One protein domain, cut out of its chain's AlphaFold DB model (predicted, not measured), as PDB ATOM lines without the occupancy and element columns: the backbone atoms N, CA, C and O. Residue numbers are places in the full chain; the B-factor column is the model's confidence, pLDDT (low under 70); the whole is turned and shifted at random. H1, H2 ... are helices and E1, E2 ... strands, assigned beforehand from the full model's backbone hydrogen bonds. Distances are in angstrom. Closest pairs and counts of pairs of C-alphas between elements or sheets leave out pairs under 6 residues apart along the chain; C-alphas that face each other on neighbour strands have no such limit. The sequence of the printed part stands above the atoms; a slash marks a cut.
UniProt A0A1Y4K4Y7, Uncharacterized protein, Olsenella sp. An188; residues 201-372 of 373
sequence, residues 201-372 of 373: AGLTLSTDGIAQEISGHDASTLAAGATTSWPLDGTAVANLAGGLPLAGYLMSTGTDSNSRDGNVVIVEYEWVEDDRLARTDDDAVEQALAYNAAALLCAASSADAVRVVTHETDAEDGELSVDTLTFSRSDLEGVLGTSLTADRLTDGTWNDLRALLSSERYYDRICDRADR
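AT A GLANCE: This is residues 201 to 372 of the 373 residues of an uncharacterized protein of Olsenella sp. An188 (UniProt A0A1Y4K4Y7). A twisted sheet of four strands, E1 to E4, has helices over one face and leaves the other face bare. The longest helix, H4, is the core of the helical side: it packs on the sheet, H1 and H7 cover it on the side away from the sheet, H2 and H6 pack on its last turns, H3 lies over E1, and H8 sits beside E4. The printed part has 172 residues, with eight named helices and four named strands in the order H1 H2 H3 E1 E2 H4 E3 E4 H5 H6 H7 H8; the sheet, in the order E1 E2 E3 E4, is mixed, and so is the class, helices and strands. The whole is compact, with a radius of gyration of the C-alphas of 15.0 A and spans of 44 by 32 by 28 A.

IN THESE COORDINATES: H1, residues 207 to 216, begins at C-alpha 207 (176.773, -29.514, 335.561). H2 is residues 220 to 225 and H3 residues 234 to 241. E1, residues 250 to 258, is 23.4 A long, and E2, residues 262 to 273, 32.4 A. H4, residues 283 to 299, is 24.2 A long and begins at C-alpha 283 (174.947, -36.886, 338.138). E3, residues 305 to 314, is 28.8 A long, and E4, residues 320 to 328, 25.7 A. H5 is residues 329 to 336, H6 342 to 345 and H7 347 to 357. H8, residues 360 to 370, ends at C-alpha 370 (182.615, -45.726, 347.572).

HOW THE PARTS SIT: H4 is the hub, touching six helices, among them H1 (C-alphas 207 and 284, 5.5 A) at a shallow tilt of 29 degrees, the same way. It touches H7 (291 and 357, 5.9 A), H6 (298 and 342, 4.8 A) and H8 (287 and 363, 5.3 A). H2 and H3 form a helical hairpin, closest at C-alphas 222 and 240, 6.0 A. H5 touches H8 (332 and 366, 6.4 A). H3 and H4 on one face of the sheet make two layers, at heights of 7.7 A and 9.6 A. E2, H4, E3 is a strand-helix-strand unit, parallel neighbours joined through a helix, with a right-handed crossover. E2 and E3 have N 267 and O 307 at 2.9 A; the hairpins E1 and E2 and E3 and E4 are antiparallel, with N 254 and O 266 at 2.9 A and N 308 and O 325 at 2.8 A. Every O i to N i+4 pair is within hydrogen-bond range in H1, H2, H3, H4, H5 and H7; H8 has 5 of 7, and H6 is too short for one.

THE WHOLE: The C-alphas farthest apart, of Asp 317 and Asp 343, are 46.0 A apart. The printed part has no cut and no long link. Mean pLDDT of the printed part is 88.2; residues 201 to 205, 273 to 281 and 372 are under 70.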
ATOM      1  N   ALA A 201     183.437 -17.337 345.970       43.19
ATOM      2  CA  ALA A 201     182.382 -16.759 345.125       43.19
ATOM      3  C   ALA A 201     182.547 -16.985 343.599       43.19
ATOM      4  O   ALA A 201     181.660 -16.625 342.831       43.19
ATOM      5  N   GLY A 202     183.687 -17.517 343.147       47.66
ATOM      6  CA  GLY A 202     183.960 -17.916 341.762       47.66
ATOM      7  C   GLY A 202     184.076 -19.433 341.561       47.66
ATOM      8  O   GLY A 202     184.313 -19.860 340.435       47.66
ATOM      9  N   LEU A 203     183.919 -20.236 342.621       59.75
ATOM     10  CA  LEU A 203     183.920 -21.706 342.591       59.75
ATOM     11  C   LEU A 203     182.485 -22.235 342.517       59.75
ATOM     12  O   LEU A 203     182.030 -23.025 343.336       59.75
ATOM     13  N   THR A 204     181.782 -21.761 341.502       62.53
ATOM     14  CA  THR A 204     180.412 -22.141 341.180       62.53
ATOM     15  C   THR A 204     180.441 -23.377 340.278       62.53
ATOM     16  O   THR A 204     180.836 -23.293 339.111       62.53
ATOM     17  N   LEU A 205     180.009 -24.523 340.810       67.25
ATOM     18  CA  LEU A 205     180.031 -25.804 340.112       67.25
ATOM     19  C   LEU A 205     178.870 -25.897 339.109       67.25
ATOM     20  O   LEU A 205     177.710 -25.919 339.495       67.25
ATOM     21  N   SER A 206     179.142 -25.936 337.801       72.94
ATOM     22  CA  SER A 206     178.080 -26.102 336.790       72.94
ATOM     23  C   SER A 206     178.108 -27.501 336.179       72.94
ATOM     24  O   SER A 206     179.154 -27.950 335.707       72.94
ATOM     25  N   THR A 207     176.953 -28.168 336.136       74.69
ATOM     26  CA  THR A 207     176.773 -29.514 335.561       74.69
ATOM     27  C   THR A 207     177.294 -29.590 334.120       74.69
ATOM     28  O   THR A 207     178.072 -30.481 333.777       74.69
ATOM     29  N   ASP A 208     176.942 -28.601 333.288       76.44
ATOM     30  CA  ASP A 208     177.393 -28.514 331.893       76.44
ATOM     31  C   ASP A 208     178.913 -28.302 331.782       76.44
ATOM     32  O   ASP A 208     179.563 -28.884 330.909       76.44
ATOM     33  N   GLY A 209     179.492 -27.500 332.682       80.56
ATOM     34  CA  GLY A 209     180.935 -27.272 332.747       80.56
ATOM     35  C   GLY A 209     181.695 -28.556 333.066       80.56
ATOM     36  O   GLY A 209     182.646 -28.897 332.363       80.56
ATOM     37  N   ILE A 210     181.221 -29.327 334.047       84.81
ATOM     38  CA  ILE A 210     181.820 -30.616 334.417       84.81
ATOM     39  C   ILE A 210     181.739 -31.617 333.259       84.81
ATOM     40  O   ILE A 210     182.737 -32.248 332.903       84.81
ATOM     41  N   ALA A 211     180.576 -31.741 332.614       83.75
ATOM     42  CA  ALA A 211     180.414 -32.636 331.469       83.75
ATOM     43  C   ALA A 211     181.367 -32.269 330.313       83.75
ATOM     44  O   ALA A 211     181.920 -33.151 329.638       83.75
ATOM     45  N   GLN A 212     181.602 -30.968 330.100       85.62
ATOM     46  CA  GLN A 212     182.565 -30.471 329.124       85.62
ATOM     47  C   GLN A 212     184.015 -30.779 329.528       85.62
ATOM     48  O   GLN A 212     184.791 -31.207 328.669       85.62
ATOM     49  N   GLU A 213     184.375 -30.630 330.804       89.88
ATOM     50  CA  GLU A 213     185.692 -31.010 331.333       89.88
ATOM     51  C   GLU A 213     185.973 -32.503 331.125       89.88
ATOM     52  O   GLU A 213     187.013 -32.861 330.571       89.88
ATOM     53  N   ILE A 214     185.029 -33.384 331.477       90.75
ATOM     54  CA  ILE A 214     185.163 -34.842 331.289       90.75
ATOM     55  C   ILE A 214     185.358 -35.182 329.807       90.75
ATOM     56  O   ILE A 214     186.251 -35.958 329.442       90.75
ATOM     57  N   SER A 215     184.531 -34.593 328.942       87.81
ATOM     58  CA  SER A 215     184.565 -34.841 327.498       87.81
ATOM     59  C   SER A 215     185.856 -34.332 326.851       87.81
ATOM     60  O   SER A 215     186.405 -34.993 325.965       87.81
ATOM     61  N   GLY A 216     186.343 -33.169 327.292       87.75
ATOM     62  CA  GLY A 216     187.521 -32.487 326.757       87.75
ATOM     63  C   GLY A 216     188.856 -32.930 327.358       87.75
ATOM     64  O   GLY A 216     189.899 -32.613 326.791       87.75
ATOM     65  N   HIS A 217     188.845 -33.663 328.472       90.75
ATOM     66  CA  HIS A 217     190.064 -34.112 329.142       90.75
ATOM     67  C   HIS A 217     190.941 -34.970 328.214       90.75
ATOM     68  O   HIS A 217     190.447 -35.846 327.504       90.75
ATOM     69  N   ASP A 218     192.259 -34.785 328.255       88.75
ATOM     70  CA  ASP A 218     193.227 -35.610 327.525       88.75
ATOM     71  C   ASP A 218     194.061 -36.433 328.519       88.75
ATOM     72  O   ASP A 218     194.737 -35.891 329.394       88.75
ATOM     73  N   ALA A 219     194.025 -37.762 328.380       89.31
ATOM     74  CA  ALA A 219     194.768 -38.674 329.248       89.31
ATOM     75  C   ALA A 219     196.288 -38.650 329.016       89.31
ATOM     76  O   ALA A 219     197.022 -39.240 329.810       89.31
ATOM     77  N   SER A 220     196.787 -37.960 327.986       88.50
ATOM     78  CA  SER A 220     198.219 -37.874 327.682       88.50
ATOM     79  C   SER A 220     199.054 -37.327 328.851       88.50
ATOM     80  O   SER A 220     200.139 -37.843 329.132       88.50
ATOM     81  N   THR A 221     198.524 -36.350 329.594       83.75
ATOM     82  CA  THR A 221     199.184 -35.776 330.779       83.75
ATOM     83  C   THR A 221     199.269 -36.789 331.925       83.75
ATOM     84  O   THR A 221     200.319 -36.924 332.556       83.75
ATOM     85  N   LEU A 222     198.206 -37.571 332.146       90.06
ATOM     86  CA  LEU A 222     198.205 -38.661 333.127       90.06
ATOM     87  C   LEU A 222     199.168 -39.778 332.723       90.06
ATOM     88  O   LEU A 222     199.898 -40.294 333.564       90.06
ATOM     89  N   ALA A 223     199.200 -40.134 331.436       93.12
ATOM     90  CA  ALA A 223     200.090 -41.163 330.911       93.12
ATOM     91  C   ALA A 223     201.565 -40.783 331.106       93.12
ATOM     92  O   ALA A 223     202.381 -41.632 331.462       93.12
ATOM     93  N   ALA A 224     201.906 -39.504 330.924       91.56
ATOM     94  CA  ALA A 224     203.253 -38.989 331.162       91.56
ATOM     95  C   ALA A 224     203.657 -39.029 332.648       91.56
ATOM     96  O   ALA A 224     204.837 -39.201 332.953       91.56
ATOM     97  N   GLY A 225     202.689 -38.878 333.558       89.69
ATOM     98  CA  GLY A 225     202.879 -38.961 335.009       89.69
ATOM     99  C   GLY A 225     202.699 -40.362 335.603       89.69
ATOM    100  O   GLY A 225     202.859 -40.523 336.814       89.69
ATOM    101  N   ALA A 226     202.360 -41.368 334.791       94.25
ATOM    102  CA  ALA A 226     202.036 -42.700 335.282       94.25
ATOM    103  C   ALA A 226     203.248 -43.372 335.948       94.25
ATOM    104  O   ALA A 226     204.370 -43.353 335.434       94.25
ATOM    105  N   THR A 227     203.024 -43.995 337.102       93.69
ATOM    106  CA  THR A 227     204.078 -44.572 337.932       93.69
ATOM    107  C   THR A 227     203.607 -45.805 338.695       93.69
ATOM    108  O   THR A 227     202.430 -45.981 339.006       93.69
ATOM    109  N   THR A 228     204.571 -46.655 339.040       93.19
ATOM    110  CA  THR A 228     204.391 -47.807 339.930       93.19
ATOM    111  C   THR A 228     205.062 -47.591 341.293       93.19
ATOM    112  O   THR A 228     205.164 -48.528 342.085       93.19
ATOM    113  N   SER A 229     205.626 -46.403 341.549       93.19
ATOM    114  CA  SER A 229     206.306 -46.079 342.809       93.19
ATOM    115  C   SER A 229     205.309 -45.857 343.944       93.19
ATOM    116  O   SER A 229     204.205 -45.374 343.713       93.19
ATOM    117  N   TRP A 230     205.710 -46.168 345.178       94.06
ATOM    118  CA  TRP A 230     204.940 -45.827 346.375       94.06
ATOM    119  C   TRP A 230     205.866 -45.521 347.567       94.06
ATOM    120  O   TRP A 230     206.866 -46.232 347.729       94.06
ATOM    121  N   PRO A 231     205.554 -44.522 348.417       90.06
ATOM    122  CA  PRO A 231     204.477 -43.533 348.259       90.06
ATOM    123  C   PRO A 231     204.721 -42.608 347.058       90.06
ATOM    124  O   PRO A 231     205.860 -42.475 346.603       90.06
ATOM    125  N   LEU A 232     203.662 -41.990 346.527       89.25
ATOM    126  CA  LEU A 232     203.839 -40.854 345.620       89.25
ATOM    127  C   LEU A 232     204.262 -39.636 346.441       89.25
ATOM    128  O   LEU A 232     203.762 -39.420 347.544       89.25
ATOM    129  N   ASP A 233     205.189 -38.838 345.917       87.69
ATOM    130  CA  ASP A 233     205.437 -37.529 346.510       87.69
ATOM    131  C   ASP A 233     204.242 -36.593 346.254       87.69
ATOM    132  O   ASP A 233     203.480 -36.766 345.300       87.69
ATOM    133  N   GLY A 234     204.060 -35.596 347.126       85.50
ATOM    134  CA  GLY A 234     202.910 -34.691 347.036       85.50
ATOM    135  C   GLY A 234     202.857 -33.904 345.723       85.50
ATOM    136  O   GLY A 234     201.778 -33.567 345.251       85.50
ATOM    137  N   THR A 235     204.005 -33.654 345.083       89.31
ATOM    138  CA  THR A 235     204.053 -32.984 343.778       89.31
ATOM    139  C   THR A 235     203.523 -33.886 342.666       89.31
ATOM    140  O   THR A 235     202.801 -33.412 341.793       89.31
ATOM    141  N   ALA A 236     203.831 -35.181 342.695       89.75
ATOM    142  CA  ALA A 236     203.317 -36.155 341.746       89.75
ATOM    143  C   ALA A 236     201.792 -36.285 341.853       89.75
ATOM    144  O   ALA A 236     201.116 -36.244 340.827       89.75
ATOM    145  N   VAL A 237     201.242 -36.366 343.072       92.25
ATOM    146  CA  VAL A 237     199.782 -36.424 343.265       92.25
ATOM    147  C   VAL A 237     199.114 -35.132 342.800       92.25
ATOM    148  O   VAL A 237     198.159 -35.195 342.032       92.25
ATOM    149  N   ALA A 238     199.648 -33.969 343.185       91.31
ATOM    150  CA  ALA A 238     199.110 -32.677 342.767       91.31
ATOM    151  C   ALA A 238     199.124 -32.496 341.239       91.31
ATOM    152  O   ALA A 238     198.160 -31.986 340.677       91.31
ATOM    153  N   ASN A 239     200.177 -32.949 340.552       91.75
ATOM    154  CA  ASN A 239     200.251 -32.885 339.090       91.75
ATOM    155  C   ASN A 239     199.231 -33.806 338.408       91.75
ATOM    156  O   ASN A 239     198.667 -33.425 337.386       91.75
ATOM    157  N   LEU A 240     199.005 -35.008 338.950       94.25
ATOM    158  CA  LEU A 240     197.992 -35.923 338.425       94.25
ATOM    159  C   LEU A 240     196.582 -35.365 338.656       94.25
ATOM    160  O   LEU A 240     195.804 -35.294 337.712       94.25
ATOM    161  N   ALA A 241     196.273 -34.930 339.881       94.19
ATOM    162  CA  ALA A 241     194.957 -34.410 340.245       94.19
ATOM    163  C   ALA A 241     194.636 -33.070 339.565       94.19
ATOM    164  O   ALA A 241     193.517 -32.864 339.109       94.19
ATOM    165  N   GLY A 242     195.621 -32.180 339.426       91.69
ATOM    166  CA  GLY A 242     195.443 -30.861 338.814       91.69
ATOM    167  C   GLY A 242     195.194 -30.880 337.301       91.69
ATOM    168  O   GLY A 242     194.901 -29.836 336.726       91.69
ATOM    169  N   GLY A 243     195.334 -32.037 336.646       89.44
ATOM    170  CA  GLY A 243     194.981 -32.220 335.237       89.44
ATOM    171  C   GLY A 243     193.572 -32.768 335.007       89.44
ATOM    172  O   GLY A 243     193.134 -32.792 333.862       89.44
ATOM    173  N   LEU A 244     192.888 -33.223 336.059       94.69
ATOM    174  CA  LEU A 244     191.595 -33.900 335.975       94.69
ATOM    175  C   LEU A 244     190.416 -32.911 335.955       94.69
ATOM    176  O   LEU A 244     190.578 -31.756 336.356       94.69
ATOM    177  N   PRO A 245     189.213 -33.355 335.539       92.38
ATOM    178  CA  PRO A 245     187.971 -32.664 335.875       92.38
ATOM    179  C   PRO A 245     187.926 -32.277 337.357       92.38
ATOM    180  O   PRO A 245     188.498 -32.970 338.199       92.38
ATOM    181  N   LEU A 246     187.254 -31.177 337.684       90.69
ATOM    182  CA  LEU A 246     187.198 -30.598 339.031       90.69
ATOM    183  C   LEU A 246     188.527 -30.032 339.566       90.69
ATOM    184  O   LEU A 246     188.586 -29.602 340.716       90.69
ATOM    185  N   ALA A 247     189.602 -29.969 338.769       90.88
ATOM    186  CA  ALA A 247     190.887 -29.428 339.229       90.88
ATOM    187  C   ALA A 247     190.803 -27.976 339.738       90.88
ATOM    188  O   ALA A 247     191.593 -27.590 340.598       90.88
ATOM    189  N   GLY A 248     189.845 -27.182 339.245       86.25
ATOM    190  CA  GLY A 248     189.590 -25.823 339.734       86.25
ATOM    191  C   GLY A 248     189.123 -25.757 341.194       86.25
ATOM    192  O   GLY A 248     189.312 -24.728 341.834       86.25
ATOM    193  N   TYR A 249     188.583 -26.861 341.715       88.50
ATOM    194  CA  TYR A 249     188.055 -27.011 343.074       88.50
ATOM    195  C   TYR A 249     189.009 -27.788 343.984       88.50
ATOM    196  O   TYR A 249     188.669 -28.090 345.121       88.50
ATOM    197  N   LEU A 250     190.191 -28.169 343.488       90.38
ATOM    198  CA  LEU A 250     191.145 -28.972 344.245       90.38
ATOM    199  C   LEU A 250     191.702 -28.164 345.427       90.38
ATOM    200  O   LEU A 250     192.488 -27.234 345.246       90.38
ATOM    201  N   MET A 251     191.327 -28.564 346.637       88.94
ATOM    202  CA  MET A 251     191.751 -27.956 347.895       88.94
ATOM    203  C   MET A 251     193.104 -28.515 348.343       88.94
ATOM    204  O   MET A 251     194.025 -27.770 348.688       88.94
ATOM    205  N   SER A 252     193.243 -29.842 348.345       91.19
ATOM    206  CA  SER A 252     194.450 -30.504 348.835       91.19
ATOM    207  C   SER A 252     194.655 -31.891 348.212       91.19
ATOM    208  O   SER A 252     193.763 -32.468 347.589       91.19
ATOM    209  N   THR A 253     195.881 -32.415 348.320       95.56
ATOM    210  CA  THR A 253     196.234 -33.763 347.850       95.56
ATOM    211  C   THR A 253     197.199 -34.446 348.807       95.56
ATOM    212  O   THR A 253     197.976 -33.789 349.507       95.56
ATOM    213  N   GLY A 254     197.202 -35.777 348.804       93.06
ATOM    214  CA  GLY A 254     198.109 -36.554 349.635       93.06
ATOM    215  C   GLY A 254     198.145 -38.039 349.299       93.06
ATOM    216  O   GLY A 254     197.549 -38.515 348.334       93.06
ATOM    217  N   THR A 255     198.868 -38.777 350.134       95.38
ATOM    218  CA  THR A 255     198.885 -40.240 350.123       95.38
ATOM    219  C   THR A 255     198.860 -40.764 351.548       95.38
ATOM    220  O   THR A 255     199.538 -40.200 352.409       95.38
ATOM    221  N   ASP A 256     198.182 -41.880 351.771       92.69
ATOM    222  CA  ASP A 256     198.190 -42.612 353.037       92.69
ATOM    223  C   ASP A 256     198.396 -44.113 352.795       92.69
ATOM    224  O   ASP A 256     198.300 -44.614 351.675       92.69
ATOM    225  N   SER A 257     198.749 -44.863 353.832       93.00
ATOM    226  CA  SER A 257     198.828 -46.318 353.760       93.00
ATOM    227  C   SER A 257     198.334 -46.943 355.049       93.00
ATOM    228  O   SER A 257     198.916 -46.742 356.116       93.00
ATOM    229  N   ASN A 258     197.284 -47.752 354.948       85.88
ATOM    230  CA  ASN A 258     196.679 -48.390 356.107       85.88
ATOM    231  C   ASN A 258     196.307 -49.856 355.819       85.88
ATOM    232  O   ASN A 258     196.344 -50.329 354.686       85.88
ATOM    233  N   SER A 259     195.989 -50.614 356.869       83.31
ATOM    234  CA  SER A 259     195.699 -52.048 356.742       83.31
ATOM    235  C   SER A 259     194.325 -52.377 356.147       83.31
ATOM    236  O   SER A 259     194.098 -53.539 355.822       83.31
ATOM    237  N   ARG A 260     193.402 -51.409 356.091       85.12
ATOM    238  CA  ARG A 260     192.046 -51.568 355.541       85.12
ATOM    239  C   ARG A 260     192.058 -51.350 354.027       85.12
ATOM    240  O   ARG A 260     191.601 -52.221 353.299       85.12
ATOM    241  N   ASP A 261     192.659 -50.247 353.593       85.31
ATOM    242  CA  ASP A 261     192.517 -49.698 352.238       85.31
ATOM    243  C   ASP A 261     193.799 -49.820 351.401       85.31
ATOM    244  O   ASP A 261     193.802 -49.485 350.221       85.31
ATOM    245  N   GLY A 262     194.900 -50.290 351.999       93.81
ATOM    246  CA  GLY A 262     196.191 -50.404 351.327       93.81
ATOM    247  C   GLY A 262     196.827 -49.039 351.072       93.81
ATOM    248  O   GLY A 262     196.834 -48.178 351.952       93.81
ATOM    249  N   ASN A 263     197.401 -48.867 349.886       97.19
ATOM    250  CA  ASN A 263     197.988 -47.625 349.395       97.19
ATOM    251  C   ASN A 263     196.891 -46.679 348.873       97.19
ATOM    252  O   ASN A 263     196.265 -46.966 347.854       97.19
ATOM    253  N   VAL A 264     196.676 -45.539 349.527       96.94
ATOM    254  CA  VAL A 264     195.563 -44.624 349.226       96.94
ATOM    255  C   VAL A 264     196.080 -43.299 348.684       96.94
ATOM    256  O   VAL A 264     196.908 -42.651 349.321       96.94
ATOM    257  N   VAL A 265     195.585 -42.877 347.521       97.25
ATOM    258  CA  VAL A 265     195.726 -41.491 347.040       97.25
ATOM    259  C   VAL A 265     194.581 -40.668 347.619       97.25
ATOM    260  O   VAL A 265     193.440 -41.107 347.551       97.25
ATOM    261  N   ILE A 266     194.873 -39.498 348.180       96.06
ATOM    262  CA  ILE A 266     193.871 -38.598 348.763       96.06
ATOM    263  C   ILE A 266     193.765 -37.356 347.882       96.06
ATOM    264  O   ILE A 266     194.787 -36.739 347.566       96.06
ATOM    265  N   VAL A 267     192.544 -36.996 347.504       96.06
ATOM    266  CA  VAL A 267     192.210 -35.728 346.846       96.06
ATOM    267  C   VAL A 267     191.060 -35.078 347.602       96.06
ATOM    268  O   VAL A 267     190.090 -35.746 347.955       96.06
ATOM    269  N   GLU A 268     191.187 -33.789 347.881       94.31
ATOM    270  CA  GLU A 268     190.164 -33.022 348.586       94.31
ATOM    271  C   GLU A 268     189.686 -31.892 347.682       94.31
ATOM    272  O   GLU A 268     190.510 -31.180 347.099       94.31
ATOM    273  N   TYR A 269     188.373 -31.739 347.561       91.62
ATOM    274  CA  TYR A 269     187.733 -30.711 346.753       91.62
ATOM    275  C   TYR A 269     186.872 -29.799 347.624       91.62
ATOM    276  O   TYR A 269     186.278 -30.266 348.590       91.62
ATOM    277  N   GLU A 270     186.788 -28.520 347.268       87.44
ATOM    278  CA  GLU A 270     185.967 -27.526 347.964       87.44
ATOM    279  C   GLU A 270     185.171 -26.690 346.957       87.44
ATOM    280  O   GLU A 270     185.733 -26.157 345.993       87.44
ATOM    281  N   TRP A 271     183.867 -26.558 347.187       82.31
ATOM    282  CA  TRP A 271     182.991 -25.675 346.421       82.31
ATOM    283  C   TRP A 271     181.851 -25.115 347.277       82.31
ATOM    284  O   TRP A 271     181.598 -25.551 348.401       82.31
ATOM    285  N   VAL A 272     181.184 -24.096 346.736       72.25
ATOM    286  CA  VAL A 272     179.999 -23.486 347.346       72.25
ATOM    287  C   VAL A 272     178.755 -24.099 346.716       72.25
ATOM    288  O   VAL A 272     178.620 -24.077 345.490       72.25
ATOM    289  N   GLU A 273     177.854 -24.609 347.548       66.69
ATOM    290  CA  GLU A 273     176.515 -25.026 347.141       66.69
ATOM    291  C   GLU A 273     175.660 -23.772 346.920       66.69
ATOM    292  O   GLU A 273     175.489 -22.945 347.814       66.69
ATOM    293  N   ASP A 274     175.137 -23.602 345.710       61.44
ATOM    294  CA  ASP A 274     174.086 -22.625 345.414       61.44
ATOM    295  C   ASP A 274     172.990 -23.367 344.656       61.44
ATOM    296  O   ASP A 274     173.278 -24.171 343.776       61.44
ATOM    297  N   ASP A 275     171.730 -23.125 345.016       52.00
ATOM    298  CA  ASP A 275     170.535 -23.824 344.521       52.00
ATOM    299  C   ASP A 275     170.373 -23.863 342.986       52.00
ATOM    300  O   ASP A 275     169.457 -24.500 342.458       52.00
ATOM    301  N   ARG A 276     171.213 -23.139 342.239       48.19
ATOM    302  CA  ARG A 276     171.284 -23.160 340.770       48.19
ATOM    303  C   ARG A 276     172.425 -24.011 340.204       48.19
ATOM    304  O   ARG A 276     172.593 -24.022 338.982       48.19
ATOM    305  N   LEU A 277     173.219 -24.643 341.058       55.91
ATOM    306  CA  LEU A 277     174.533 -25.208 340.775       55.91
ATOM    307  C   LEU A 277     174.652 -26.628 341.317       55.91
ATOM    308  O   LEU A 277     173.835 -27.068 342.120       55.91
ATOM    309  N   ALA A 278     175.649 -27.343 340.805       57.03
ATOM    310  CA  ALA A 278     175.774 -28.767 341.022       57.03
ATOM    311  C   ALA A 278     176.135 -29.099 342.485       57.03
ATOM    312  O   ALA A 278     177.101 -28.544 343.010       57.03
ATOM    313  N   ARG A 279     175.382 -30.007 343.107       61.47
ATOM    314  CA  ARG A 279     175.625 -30.626 344.428       61.47
ATOM    315  C   ARG A 279     176.496 -31.885 344.280       61.47
ATOM    316  O   ARG A 279     176.585 -32.394 343.159       61.47
ATOM    317  N   THR A 280     177.124 -32.446 345.333       56.06
ATOM    318  CA  THR A 280     177.875 -33.717 345.114       56.06
ATOM    319  C   THR A 280     177.008 -34.876 344.632       56.06
ATOM    320  O   THR A 280     177.545 -35.770 343.979       56.06
ATOM    321  N   ASP A 281     175.705 -34.864 344.927       58.12
ATOM    322  CA  ASP A 281     174.737 -35.869 344.474       58.12
ATOM    323  C   ASP A 281     174.199 -35.610 343.058       58.12
ATOM    324  O   ASP A 281     173.393 -36.389 342.547       58.12
ATOM    325  N   ASP A 282     174.652 -34.550 342.382       77.81
ATOM    326  CA  ASP A 282     174.341 -34.380 340.973       77.81
ATOM    327  C   ASP A 282     175.126 -35.366 340.107       77.81
ATOM    328  O   ASP A 282     176.344 -35.524 340.229       77.81
ATOM    329  N   ASP A 283     174.427 -35.924 339.115       84.38
ATOM    330  CA  ASP A 283     174.947 -36.886 338.138       84.38
ATOM    331  C   ASP A 283     176.323 -36.503 337.572       84.38
ATOM    332  O   ASP A 283     177.203 -37.345 337.398       84.38
ATOM    333  N   ALA A 284     176.534 -35.217 337.272       84.75
ATOM    334  CA  ALA A 284     177.794 -34.750 336.704       84.75
ATOM    335  C   ALA A 284     178.952 -34.788 337.708       84.75
ATOM    336  O   ALA A 284     180.088 -35.064 337.308       84.75
ATOM    337  N   VAL A 285     178.688 -34.522 338.989       88.06
ATOM    338  CA  VAL A 285     179.709 -34.579 340.039       88.06
ATOM    339  C   VAL A 285     180.074 -36.025 340.302       88.06
ATOM    340  O   VAL A 285     181.250 -36.369 340.200       88.06
ATOM    341  N   GLU A 286     179.094 -36.902 340.503       91.94
ATOM    342  CA  GLU A 286     179.337 -38.337 340.659       91.94
ATOM    343  C   GLU A 286     180.104 -38.929 339.469       91.94
ATOM    344  O   GLU A 286     181.091 -39.657 339.641       91.94
ATOM    345  N   GLN A 287     179.714 -38.553 338.247       94.25
ATOM    346  CA  GLN A 287     180.423 -38.932 337.029       94.25
ATOM    347  C   GLN A 287     181.884 -38.462 337.063       94.25
ATOM    348  O   GLN A 287     182.784 -39.244 336.739       94.25
ATOM    349  N   ALA A 288     182.146 -37.212 337.455       94.69
ATOM    350  CA  ALA A 288     183.500 -36.672 337.562       94.69
ATOM    351  C   ALA A 288     184.322 -37.370 338.651       94.69
ATOM    352  O   ALA A 288     185.485 -37.698 338.413       94.69
ATOM    353  N   LEU A 289     183.736 -37.657 339.814       95.62
ATOM    354  CA  LEU A 289     184.407 -38.344 340.915       95.62
ATOM    355  C   LEU A 289     184.809 -39.770 340.523       95.62
ATOM    356  O   LEU A 289     185.982 -40.142 340.646       95.62
ATOM    357  N   ALA A 290     183.876 -40.545 339.961       96.94
ATOM    358  CA  ALA A 290     184.152 -41.890 339.457       96.94
ATOM    359  C   ALA A 290     185.202 -41.868 338.333       96.94
ATOM    360  O   ALA A 290     186.110 -42.710 338.296       96.94
ATOM    361  N   TYR A 291     185.113 -40.883 337.435       97.38
ATOM    362  CA  TYR A 291     186.076 -40.681 336.358       97.38
ATOM    363  C   TYR A 291     187.481 -40.388 336.891       97.38
ATOM    364  O   TYR A 291     188.443 -41.053 336.493       97.38
ATOM    365  N   ASN A 292     187.604 -39.442 337.820       97.62
ATOM    366  CA  ASN A 292     188.867 -39.032 338.425       97.62
ATOM    367  C   ASN A 292     189.517 -40.183 339.193       97.62
ATOM    368  O   ASN A 292     190.711 -40.436 339.025       97.62
ATOM    369  N   ALA A 293     188.738 -40.932 339.975       98.06
ATOM    370  CA  ALA A 293     189.231 -42.099 340.697       98.06
ATOM    371  C   ALA A 293     189.785 -43.169 339.742       98.06
ATOM    372  O   ALA A 293     190.901 -43.662 339.934       98.06
ATOM    373  N   ALA A 294     189.059 -43.491 338.665       98.00
ATOM    374  CA  ALA A 294     189.527 -44.439 337.656       98.00
ATOM    375  C   ALA A 294     190.806 -43.947 336.953       98.00
ATOM    376  O   ALA A 294     191.735 -44.731 336.734       98.00
ATOM    377  N   ALA A 295     190.874 -42.653 336.633       97.50
ATOM    378  CA  ALA A 295     192.027 -42.010 336.012       97.50
ATOM    379  C   ALA A 295     193.278 -42.100 336.901       97.50
ATOM    380  O   ALA A 295     194.342 -42.543 336.453       97.50
ATOM    381  N   LEU A 296     193.133 -41.747 338.182       97.56
ATOM    382  CA  LEU A 296     194.198 -41.803 339.183       97.56
ATOM    383  C   LEU A 296     194.678 -43.232 339.417       97.56
ATOM    384  O   LEU A 296     195.882 -43.457 339.463       97.56
ATOM    385  N   LEU A 297     193.780 -44.218 339.490       97.94
ATOM    386  CA  LEU A 297     194.165 -45.626 339.639       97.94
ATOM    387  C   LEU A 297     194.860 -46.189 338.391       97.94
ATOM    388  O   LEU A 297     195.711 -47.072 338.516       97.94
ATOM    389  N   CYS A 298     194.551 -45.683 337.194       97.50
ATOM    390  CA  CYS A 298     195.317 -46.027 335.997       97.50
ATOM    391  C   CYS A 298     196.735 -45.436 336.048       97.50
ATOM    392  O   CYS A 298     197.695 -46.133 335.718       97.50
ATOM    393  N   ALA A 299     196.876 -44.175 336.469       96.94
ATOM    394  CA  ALA A 299     198.163 -43.480 336.518       96.94
ATOM    395  C   ALA A 299     199.056 -43.954 337.680       96.94
ATOM    396  O   ALA A 299     200.247 -44.184 337.487       96.94
ATOM    397  N   ALA A 300     198.496 -44.148 338.872       95.88
ATOM    398  CA  ALA A 300     199.178 -44.636 340.064       95.88
ATOM    399  C   ALA A 300     198.883 -46.130 340.264       95.88
ATOM    400  O   ALA A 300     198.057 -46.524 341.088       95.88
ATOM    401  N   SER A 301     199.564 -46.998 339.511       93.50
ATOM    402  CA  SER A 301     199.247 -48.436 339.504       93.50
ATOM    403  C   SER A 301     199.542 -49.146 340.834       93.50
ATOM    404  O   SER A 301     199.125 -50.282 341.032       93.50
ATOM    405  N   SER A 302     200.332 -48.517 341.705       94.62
ATOM    406  CA  SER A 302     200.651 -48.971 343.062       94.62
ATOM    407  C   SER A 302     199.595 -48.576 344.099       94.62
ATOM    408  O   SER A 302     199.662 -49.084 345.216       94.62
ATOM    409  N   ALA A 303     198.658 -47.686 343.752       96.88
ATOM    410  CA  ALA A 303     197.538 -47.315 344.607       96.88
ATOM    411  C   ALA A 303     196.462 -48.412 344.593       96.88
ATOM    412  O   ALA A 303     196.066 -48.901 343.527       96.88
ATOM    413  N   ASP A 304     195.979 -48.757 345.780       97.81
ATOM    414  CA  ASP A 304     194.893 -49.703 346.029       97.81
ATOM    415  C   ASP A 304     193.531 -48.995 346.106       97.81
ATOM    416  O   ASP A 304     192.511 -49.607 345.786       97.81
ATOM    417  N   ALA A 305     193.504 -47.707 346.467       97.62
ATOM    418  CA  ALA A 305     192.289 -46.898 346.507       97.62
ATOM    419  C   ALA A 305     192.554 -45.406 346.237       97.62
ATOM    420  O   ALA A 305     193.676 -44.909 346.387       97.62
ATOM    421  N   VAL A 306     191.492 -44.687 345.876       98.00
ATOM    422  CA  VAL A 306     191.440 -43.220 345.861       98.00
ATOM    423  C   VAL A 306     190.401 -42.780 346.882       98.00
ATOM    424  O   VAL A 306     189.253 -43.209 346.812       98.00
ATOM    425  N   ARG A 307     190.800 -41.937 347.828       97.38
ATOM    426  CA  ARG A 307     189.899 -41.278 348.767       97.38
ATOM    427  C   ARG A 307     189.639 -39.866 348.291       97.38
ATOM    428  O   ARG A 307     190.577 -39.080 348.162       97.38
ATOM    429  N   VAL A 308     188.375 -39.576 348.046       96.69
ATOM    430  CA  VAL A 308     187.892 -38.236 347.757       96.69
ATOM    431  C   VAL A 308     187.246 -37.694 349.020       96.69
ATOM    432  O   VAL A 308     186.435 -38.388 349.627       96.69
ATOM    433  N   VAL A 309     187.608 -36.475 349.404       93.75
ATOM    434  CA  VAL A 309     186.886 -35.703 350.420       93.75
ATOM    435  C   VAL A 309     186.287 -34.485 349.729       93.75
ATOM    436  O   VAL A 309     187.023 -33.735 349.088       93.75
ATOM    437  N   THR A 310     184.978 -34.300 349.821       91.25
ATOM    438  CA  THR A 310     184.289 -33.117 349.292       91.25
ATOM    439  C   THR A 310     183.913 -32.208 350.451       91.25
ATOM    440  O   THR A 310     183.524 -32.677 351.517       91.25
ATOM    441  N   HIS A 311     184.107 -30.907 350.264       88.25
ATOM    442  CA  HIS A 311     183.739 -29.854 351.203       88.25
ATOM    443  C   HIS A 311     182.734 -28.955 350.495       88.25
ATOM    444  O   HIS A 311     183.105 -28.201 349.594       88.25
ATOM    445  N   GLU A 312     181.471 -29.058 350.884       84.56
ATOM    446  CA  GLU A 312     180.381 -28.278 350.303       84.56
ATOM    447  C   GLU A 312     179.930 -27.246 351.320       84.56
ATOM    448  O   GLU A 312     179.520 -27.595 352.423       84.56
ATOM    449  N   THR A 313     180.057 -25.966 350.981       82.12
ATOM    450  CA  THR A 313     179.580 -24.886 351.852       82.12
ATOM    451  C   THR A 313     178.268 -24.329 351.319       82.12
ATOM    452  O   THR A 313     178.259 -23.782 350.217       82.12
ATOM    453  N   ASP A 314     177.199 -24.409 352.106       77.06
ATOM    454  CA  ASP A 314     175.900 -23.809 351.801       77.06
ATOM    455  C   ASP A 314     176.041 -22.280 351.649       77.06
ATOM    456  O   ASP A 314     176.585 -21.589 352.519       77.06
ATOM    457  N   ALA A 315     175.601 -21.724 350.516       72.00
ATOM    458  CA  ALA A 315     175.701 -20.288 350.252       72.00
ATOM    459  C   ALA A 315     174.764 -19.423 351.115       72.00
ATOM    460  O   ALA A 315     175.042 -18.230 351.301       72.00
ATOM    461  N   GLU A 316     173.643 -19.969 351.585       74.81
ATOM    462  CA  GLU A 316     172.630 -19.258 352.362       74.81
ATOM    463  C   GLU A 316     173.030 -19.116 353.833       74.81
ATOM    464  O   GLU A 316     172.911 -18.017 354.394       74.81
ATOM    465  N   ASP A 317     173.508 -20.190 354.464       79.31
ATOM    466  CA  ASP A 317     173.812 -20.203 355.900       79.31
ATOM    467  C   ASP A 317     175.279 -20.497 356.260       79.31
ATOM    468  O   ASP A 317     175.689 -20.247 357.403       79.31
ATOM    469  N   GLY A 318     176.098 -20.895 355.284       77.62
ATOM    470  CA  GLY A 318     177.513 -21.208 355.471       77.62
ATOM    471  C   GLY A 318     177.764 -22.542 356.173       77.62
ATOM    472  O   GLY A 318     178.873 -22.739 356.684       77.62
ATOM    473  N   GLU A 319     176.764 -23.422 356.272       81.38
ATOM    474  CA  GLU A 319     176.936 -24.782 356.776       81.38
ATOM    475  C   GLU A 319     177.884 -25.565 355.861       81.38
ATOM    476  O   GLU A 319     177.802 -25.501 354.639       81.38
ATOM    477  N   LEU A 320     178.835 -26.277 356.469       82.56
ATOM    478  CA  LEU A 320     179.811 -27.091 355.755       82.56
ATOM    479  C   LEU A 320     179.381 -28.560 355.820       82.56
ATOM    480  O   LEU A 320     179.446 -29.161 356.899       82.56
ATOM    481  N   SER A 321     179.021 -29.139 354.677       84.50
ATOM    482  CA  SER A 321     178.966 -30.588 354.489       84.50
ATOM    483  C   SER A 321     180.348 -31.119 354.127       84.50
ATOM    484  O   SER A 321     181.089 -30.505 353.357       84.50
ATOM    485  N   VAL A 322     180.706 -32.262 354.711       87.94
ATOM    486  CA  VAL A 322     181.941 -32.972 354.375       87.94
ATOM    487  C   VAL A 322     181.615 -34.428 354.124       87.94
ATOM    488  O   VAL A 322     181.306 -35.158 355.069       87.94
ATOM    489  N   ASP A 323     181.782 -34.857 352.878       89.44
ATOM    490  CA  ASP A 323     181.564 -36.237 352.466       89.44
ATOM    491  C   ASP A 323     182.889 -36.897 352.088       89.44
ATOM    492  O   ASP A 323     183.862 -36.260 351.676       89.44
ATOM    493  N   THR A 324     182.984 -38.204 352.321       92.88
ATOM    494  CA  THR A 324     184.200 -38.975 352.050       92.88
ATOM    495  C   THR A 324     183.852 -40.231 351.276       92.88
ATOM    496  O   THR A 324     183.241 -41.143 351.816       92.88
ATOM    497  N   LEU A 325     184.338 -40.316 350.040       95.06
ATOM    498  CA  LEU A 325     184.159 -41.477 349.177       95.06
ATOM    499  C   LEU A 325     185.487 -42.218 349.019       95.06
ATOM    500  O   LEU A 325     186.504 -41.632 348.633       95.06
ATOM    501  N   THR A 326     185.499 -43.526 349.284       96.75
ATOM    502  CA  THR A 326     186.686 -44.374 349.082       96.75
ATOM    503  C   THR A 326     186.492 -45.315 347.895       96.75
ATOM    504  O   THR A 326     185.891 -46.381 347.980       96.75
ATOM    505  N   PHE A 327     187.080 -44.948 346.761       97.62
ATOM    506  CA  PHE A 327     187.060 -45.719 345.525       97.62
ATOM    507  C   PHE A 327     188.145 -46.803 345.552       97.62
ATOM    508  O   PHE A 327     189.306 -46.553 345.211       97.62
ATOM    509  N   SER A 328     187.781 -48.025 345.951       97.12
ATOM    510  CA  SER A 328     188.708 -49.160 345.935       97.12
ATOM    511  C   SER A 328     188.970 -49.647 344.505       97.12
ATOM    512  O   SER A 328     188.052 -49.797 343.690       97.12
ATOM    513  N   ARG A 329     190.228 -49.970 344.184       97.62
ATOM    514  CA  ARG A 329     190.602 -50.559 342.889       97.62
ATOM    515  C   ARG A 329     189.799 -51.820 342.605       97.62
ATOM    516  O   ARG A 329     189.311 -51.993 341.492       97.62
ATOM    517  N   SER A 330     189.642 -52.687 343.604       96.75
ATOM    518  CA  SER A 330     188.886 -53.930 343.456       96.75
ATOM    519  C   SER A 330     187.426 -53.699 343.077       96.75
ATOM    520  O   SER A 330     186.882 -54.461 342.274       96.75
ATOM    521  N   ASP A 331     186.790 -52.661 343.621       96.69
ATOM    522  CA  ASP A 331     185.401 -52.351 343.303       96.69
ATOM    523  C   ASP A 331     185.258 -51.753 341.914       96.69
ATOM    524  O   ASP A 331     184.426 -52.239 341.144       96.69
ATOM    525  N   LEU A 332     186.095 -50.775 341.559       97.38
ATOM    526  CA  LEU A 332     186.046 -50.162 340.233       97.38
ATOM    527  C   LEU A 332     186.341 -51.196 339.144       97.38
ATOM    528  O   LEU A 332     185.567 -51.319 338.198       97.38
ATOM    529  N   GLU A 333     187.399 -51.997 339.289       97.69
ATOM    530  CA  GLU A 333     187.722 -53.060 338.327       97.69
ATOM    531  C   GLU A 333     186.605 -54.114 338.246       97.69
ATOM    532  O   GLU A 333     186.298 -54.624 337.164       97.69
ATOM    533  N   GLY A 334     185.947 -54.410 339.371       97.25
ATOM    534  CA  GLY A 334     184.807 -55.321 339.432       97.25
ATOM    535  C   GLY A 334     183.547 -54.787 338.745       97.25
ATOM    536  O   GLY A 334     182.813 -55.566 338.132       97.25
ATOM    537  N   VAL A 335     183.279 -53.481 338.832       96.69
ATOM    538  CA  VAL A 335     182.134 -52.831 338.174       96.69
ATOM    539  C   VAL A 335     182.400 -52.619 336.683       96.69
ATOM    540  O   VAL A 335     181.539 -52.935 335.862       96.69
ATOM    541  N   LEU A 336     183.597 -52.151 336.327       96.19
ATOM    542  CA  LEU A 336     183.999 -51.847 334.951       96.19
ATOM    543  C   LEU A 336     184.361 -53.103 334.145       96.19
ATOM    544  O   LEU A 336     184.345 -53.081 332.917       96.19
ATOM    545  N   GLY A 337     184.698 -54.208 334.816       95.94
ATOM    546  CA  GLY A 337     185.086 -55.462 334.170       95.94
ATOM    547  C   GLY A 337     186.444 -55.403 333.462       95.94
ATOM    548  O   GLY A 337     186.713 -56.216 332.578       95.94
ATOM    549  N   THR A 338     187.300 -54.447 333.826       94.88
ATOM    550  CA  THR A 338     188.649 -54.265 333.274       94.88
ATOM    551  C   THR A 338     189.614 -53.825 334.365       94.88
ATOM    552  O   THR A 338     189.220 -53.131 335.293       94.88
ATOM    553  N   SER A 339     190.890 -54.183 334.220       95.88
ATOM    554  CA  SER A 339     191.952 -53.679 335.093       95.88
ATOM    555  C   SER A 339     192.271 -52.210 334.803       95.88
ATOM    556  O   SER A 339     192.300 -51.797 333.637       95.88
ATOM    557  N   LEU A 340     192.554 -51.447 335.859       96.62
ATOM    558  CA  LEU A 340     192.910 -50.028 335.816       96.62
ATOM    559  C   LEU A 340     194.434 -49.874 335.780       96.62
ATOM    560  O   LEU A 340     195.087 -49.670 336.795       96.62
ATOM    561  N   THR A 341     195.035 -50.029 334.608       94.75
ATOM    562  CA  THR A 341     196.494 -49.957 334.429       94.75
ATOM    563  C   THR A 341     196.894 -48.745 333.599       94.75
ATOM    564  O   THR A 341     196.076 -48.209 332.858       94.75
ATOM    565  N   ALA A 342     198.172 -48.357 333.646       94.88
ATOM    566  CA  ALA A 342     198.693 -47.248 332.840       94.88
ATOM    567  C   ALA A 342     198.438 -47.431 331.330       94.88
ATOM    568  O   ALA A 342     198.187 -46.459 330.624       94.88
ATOM    569  N   ASP A 343     198.391 -48.680 330.846       93.44
ATOM    570  CA  ASP A 343     198.026 -49.011 329.460       93.44
ATOM    571  C   ASP A 343     196.619 -48.530 329.058       93.44
ATOM    572  O   ASP A 343     196.320 -48.441 327.869       93.44
ATOM    573  N   ARG A 344     195.741 -48.221 330.025       93.69
ATOM    574  CA  ARG A 344     194.409 -47.656 329.771       93.69
ATOM    575  C   ARG A 344     194.459 -46.197 329.346       93.69
ATOM    576  O   ARG A 344     193.509 -45.761 328.710       93.69
ATOM    577  N   LEU A 345     195.544 -45.475 329.621       93.31
ATOM    578  CA  LEU A 345     195.693 -44.041 329.345       93.31
ATOM    579  C   LEU A 345     196.124 -43.738 327.896       93.31
ATOM    580  O   LEU A 345     196.618 -42.653 327.608       93.31
ATOM    581  N   THR A 346     195.957 -44.691 326.975       91.06
ATOM    582  CA  THR A 346     196.104 -44.452 325.529       91.06
ATOM    583  C   THR A 346     194.762 -44.066 324.912       91.06
ATOM    584  O   THR A 346     193.737 -44.586 325.346       91.06
ATOM    585  N   ASP A 347     194.749 -43.219 323.876       81.75
ATOM    586  CA  ASP A 347     193.518 -42.648 323.295       81.75
ATOM    587  C   ASP A 347     192.395 -43.674 323.075       81.75
ATOM    588  O   ASP A 347     191.254 -43.446 323.464       81.75
ATOM    589  N   GLY A 348     192.695 -44.833 322.480       86.38
ATOM    590  CA  GLY A 348     191.681 -45.855 322.203       86.38
ATOM    591  C   GLY A 348     191.103 -46.482 323.472       86.38
ATOM    592  O   GLY A 348     189.893 -46.487 323.676       86.38
ATOM    593  N   THR A 349     191.971 -46.982 324.350       91.56
ATOM    594  CA  THR A 349     191.550 -47.667 325.582       91.56
ATOM    595  C   THR A 349     190.935 -46.718 326.601       91.56
ATOM    596  O   THR A 349     190.081 -47.134 327.382       91.56
ATOM    597  N   TRP A 350     191.379 -45.461 326.601       93.50
ATOM    598  CA  TRP A 350     190.872 -44.430 327.486       93.50
ATOM    599  C   TRP A 350     189.476 -43.995 327.068       93.50
ATOM    600  O   TRP A 350     188.600 -43.887 327.916       93.50
ATOM    601  N   ASN A 351     189.240 -43.818 325.767       92.19
ATOM    602  CA  ASN A 351     187.915 -43.475 325.258       92.19
ATOM    603  C   ASN A 351     186.887 -44.579 325.545       92.19
ATOM    604  O   ASN A 351     185.765 -44.266 325.941       92.19
ATOM    605  N   ASP A 352     187.269 -45.854 325.424       93.25
ATOM    606  CA  ASP A 352     186.400 -46.975 325.805       93.25
ATOM    607  C   ASP A 352     186.063 -46.943 327.306       93.25
ATOM    608  O   ASP A 352     184.909 -47.119 327.698       93.25
ATOM    609  N   LEU A 353     187.063 -46.683 328.157       94.75
ATOM    610  CA  LEU A 353     186.882 -46.579 329.604       94.75
ATOM    611  C   LEU A 353     186.020 -45.364 329.986       94.75
ATOM    612  O   LEU A 353     185.092 -45.496 330.781       94.75
ATOM    613  N   ARG A 354     186.267 -44.203 329.372       93.62
ATOM    614  CA  ARG A 354     185.464 -42.984 329.527       93.62
ATOM    615  C   ARG A 354     184.011 -43.226 329.147       93.62
ATOM    616  O   ARG A 354     183.129 -42.761 329.856       93.62
ATOM    617  N   ALA A 355     183.746 -43.950 328.060       93.00
ATOM    618  CA  ALA A 355     182.382 -44.253 327.639       93.00
ATOM    619  C   ALA A 355     181.625 -45.094 328.681       93.00
ATOM    620  O   ALA A 355     180.436 -44.864 328.890       93.00
ATOM    621  N   LEU A 356     182.305 -46.023 329.366       94.62
ATOM    622  CA  LEU A 356     181.723 -46.740 330.506       94.62
ATOM    623  C   LEU A 356     181.439 -45.783 331.667       94.62
ATOM    624  O   LEU A 356     180.324 -45.763 332.170       94.62
ATOM    625  N   LEU A 357     182.425 -44.966 332.044       94.50
ATOM    626  CA  LEU A 357     182.327 -44.007 333.151       94.50
ATOM    627  C   LEU A 357     181.315 -42.882 332.900       94.50
ATOM    628  O   LEU A 357     180.872 -42.257 333.848       94.50
ATOM    629  N   SER A 358     180.932 -42.635 331.646       91.19
ATOM    630  CA  SER A 358     179.916 -41.636 331.281       91.19
ATOM    631  C   SER A 358     178.490 -42.187 331.299       91.19
ATOM    632  O   SER A 358     177.549 -41.473 330.969       91.19
ATOM    633  N   SER A 359     178.309 -43.471 331.609       93.25
ATOM    634  CA  SER A 359     176.989 -44.079 331.731       93.25
ATOM    635  C   SER A 359     176.575 -44.114 333.198       93.25
ATOM    636  O   SER A 359     177.271 -44.723 334.004       93.25
ATOM    637  N   GLU A 360     175.386 -43.577 333.482       92.00
ATOM    638  CA  GLU A 360     174.733 -43.538 334.805       92.00
ATOM    639  C   GLU A 360     174.884 -44.834 335.583       92.00
ATOM    640  O   GLU A 360     175.536 -44.878 336.615       92.00
ATOM    641  N   ARG A 361     174.465 -45.949 334.980       94.12
ATOM    642  CA  ARG A 361     174.613 -47.298 335.542       94.12
ATOM    643  C   ARG A 361     176.001 -47.626 336.131       94.12
ATOM    644  O   ARG A 361     176.095 -48.528 336.970       94.12
ATOM    645  N   TYR A 362     177.076 -47.043 335.604       95.25
ATOM    646  CA  TYR A 362     178.433 -47.288 336.080       95.25
ATOM    647  C   TYR A 362     178.870 -46.277 337.133       95.25
ATOM    648  O   TYR A 362     179.368 -46.741 338.154       95.25
ATOM    649  N   TYR A 363     178.728 -44.965 336.902       94.06
ATOM    650  CA  TYR A 363     179.205 -43.978 337.879       94.06
ATOM    651  C   TYR A 363     178.387 -44.024 339.171       94.06
ATOM    652  O   TYR A 363     178.999 -44.152 340.224       94.06
ATOM    653  N   ASP A 364     177.056 -44.109 339.078       93.44
ATOM    654  CA  ASP A 364     176.136 -44.237 340.218       93.44
ATOM    655  C   ASP A 364     176.548 -45.443 341.067       93.44
ATOM    656  O   ASP A 364     176.950 -45.336 342.219       93.44
ATOM    657  N   ARG A 365     176.675 -46.610 340.423       94.19
ATOM    658  CA  ARG A 365     177.107 -47.848 341.083       94.19
ATOM    659  C   ARG A 365     178.513 -47.788 341.691       94.19
ATOM    660  O   ARG A 365     178.812 -48.577 342.594       94.19
ATOM    661  N   ILE A 366     179.413 -46.988 341.126       96.00
ATOM    662  CA  ILE A 366     180.775 -46.809 341.640       96.00
ATOM    663  C   ILE A 366     180.734 -45.914 342.885       96.00
ATOM    664  O   ILE A 366     181.326 -46.302 343.895       96.00
ATOM    665  N   CYS A 367     180.004 -44.798 342.847       93.81
ATOM    666  CA  CYS A 367     179.793 -43.896 343.983       93.81
ATOM    667  C   CYS A 367     179.063 -44.602 345.137       93.81
ATOM    668  O   CYS A 367     179.590 -44.648 346.244       93.81
ATOM    669  N   ASP A 368     177.990 -45.339 344.844       93.00
ATOM    670  CA  ASP A 368     177.233 -46.205 345.769       93.00
ATOM    671  C   ASP A 368     178.091 -47.212 346.551       93.00
ATOM    672  O   ASP A 368     177.690 -47.754 347.588       93.00
ATOM    673  N   ARG A 369     179.229 -47.619 345.977       93.94
ATOM    674  CA  ARG A 369     180.186 -48.512 346.641       93.94
ATOM    675  C   ARG A 369     181.220 -47.740 347.434       93.94
ATOM    676  O   ARG A 369     181.650 -48.253 348.462       93.94
ATOM    677  N   ALA A 370     181.618 -46.574 346.944       93.12
ATOM    678  CA  ALA A 370     182.615 -45.726 347.572       93.12
ATOM    679  C   ALA A 370     182.087 -45.037 348.841       93.12
ATOM    680  O   ALA A 370     182.880 -44.781 349.742       93.12
ATOM    681  N   ASP A 371     180.774 -44.814 348.924       88.94
ATOM    682  CA  ASP A 371     180.073 -44.219 350.072       88.94
ATOM    683  C   ASP A 371     179.776 -45.221 351.217       88.94
ATOM    684  O   ASP A 371     179.251 -44.885 352.273       88.94
ATOM    685  N   ARG A 372     180.104 -46.512 351.052       66.19
ATOM    686  CA  ARG A 372     179.769 -47.553 352.053       66.19
ATOM    687  C   ARG A 372     180.708 -47.638 353.257       66.19
ATOM    688  O   ARG A 372     180.465 -48.486 354.123       66.19
TER     689      ARG A 372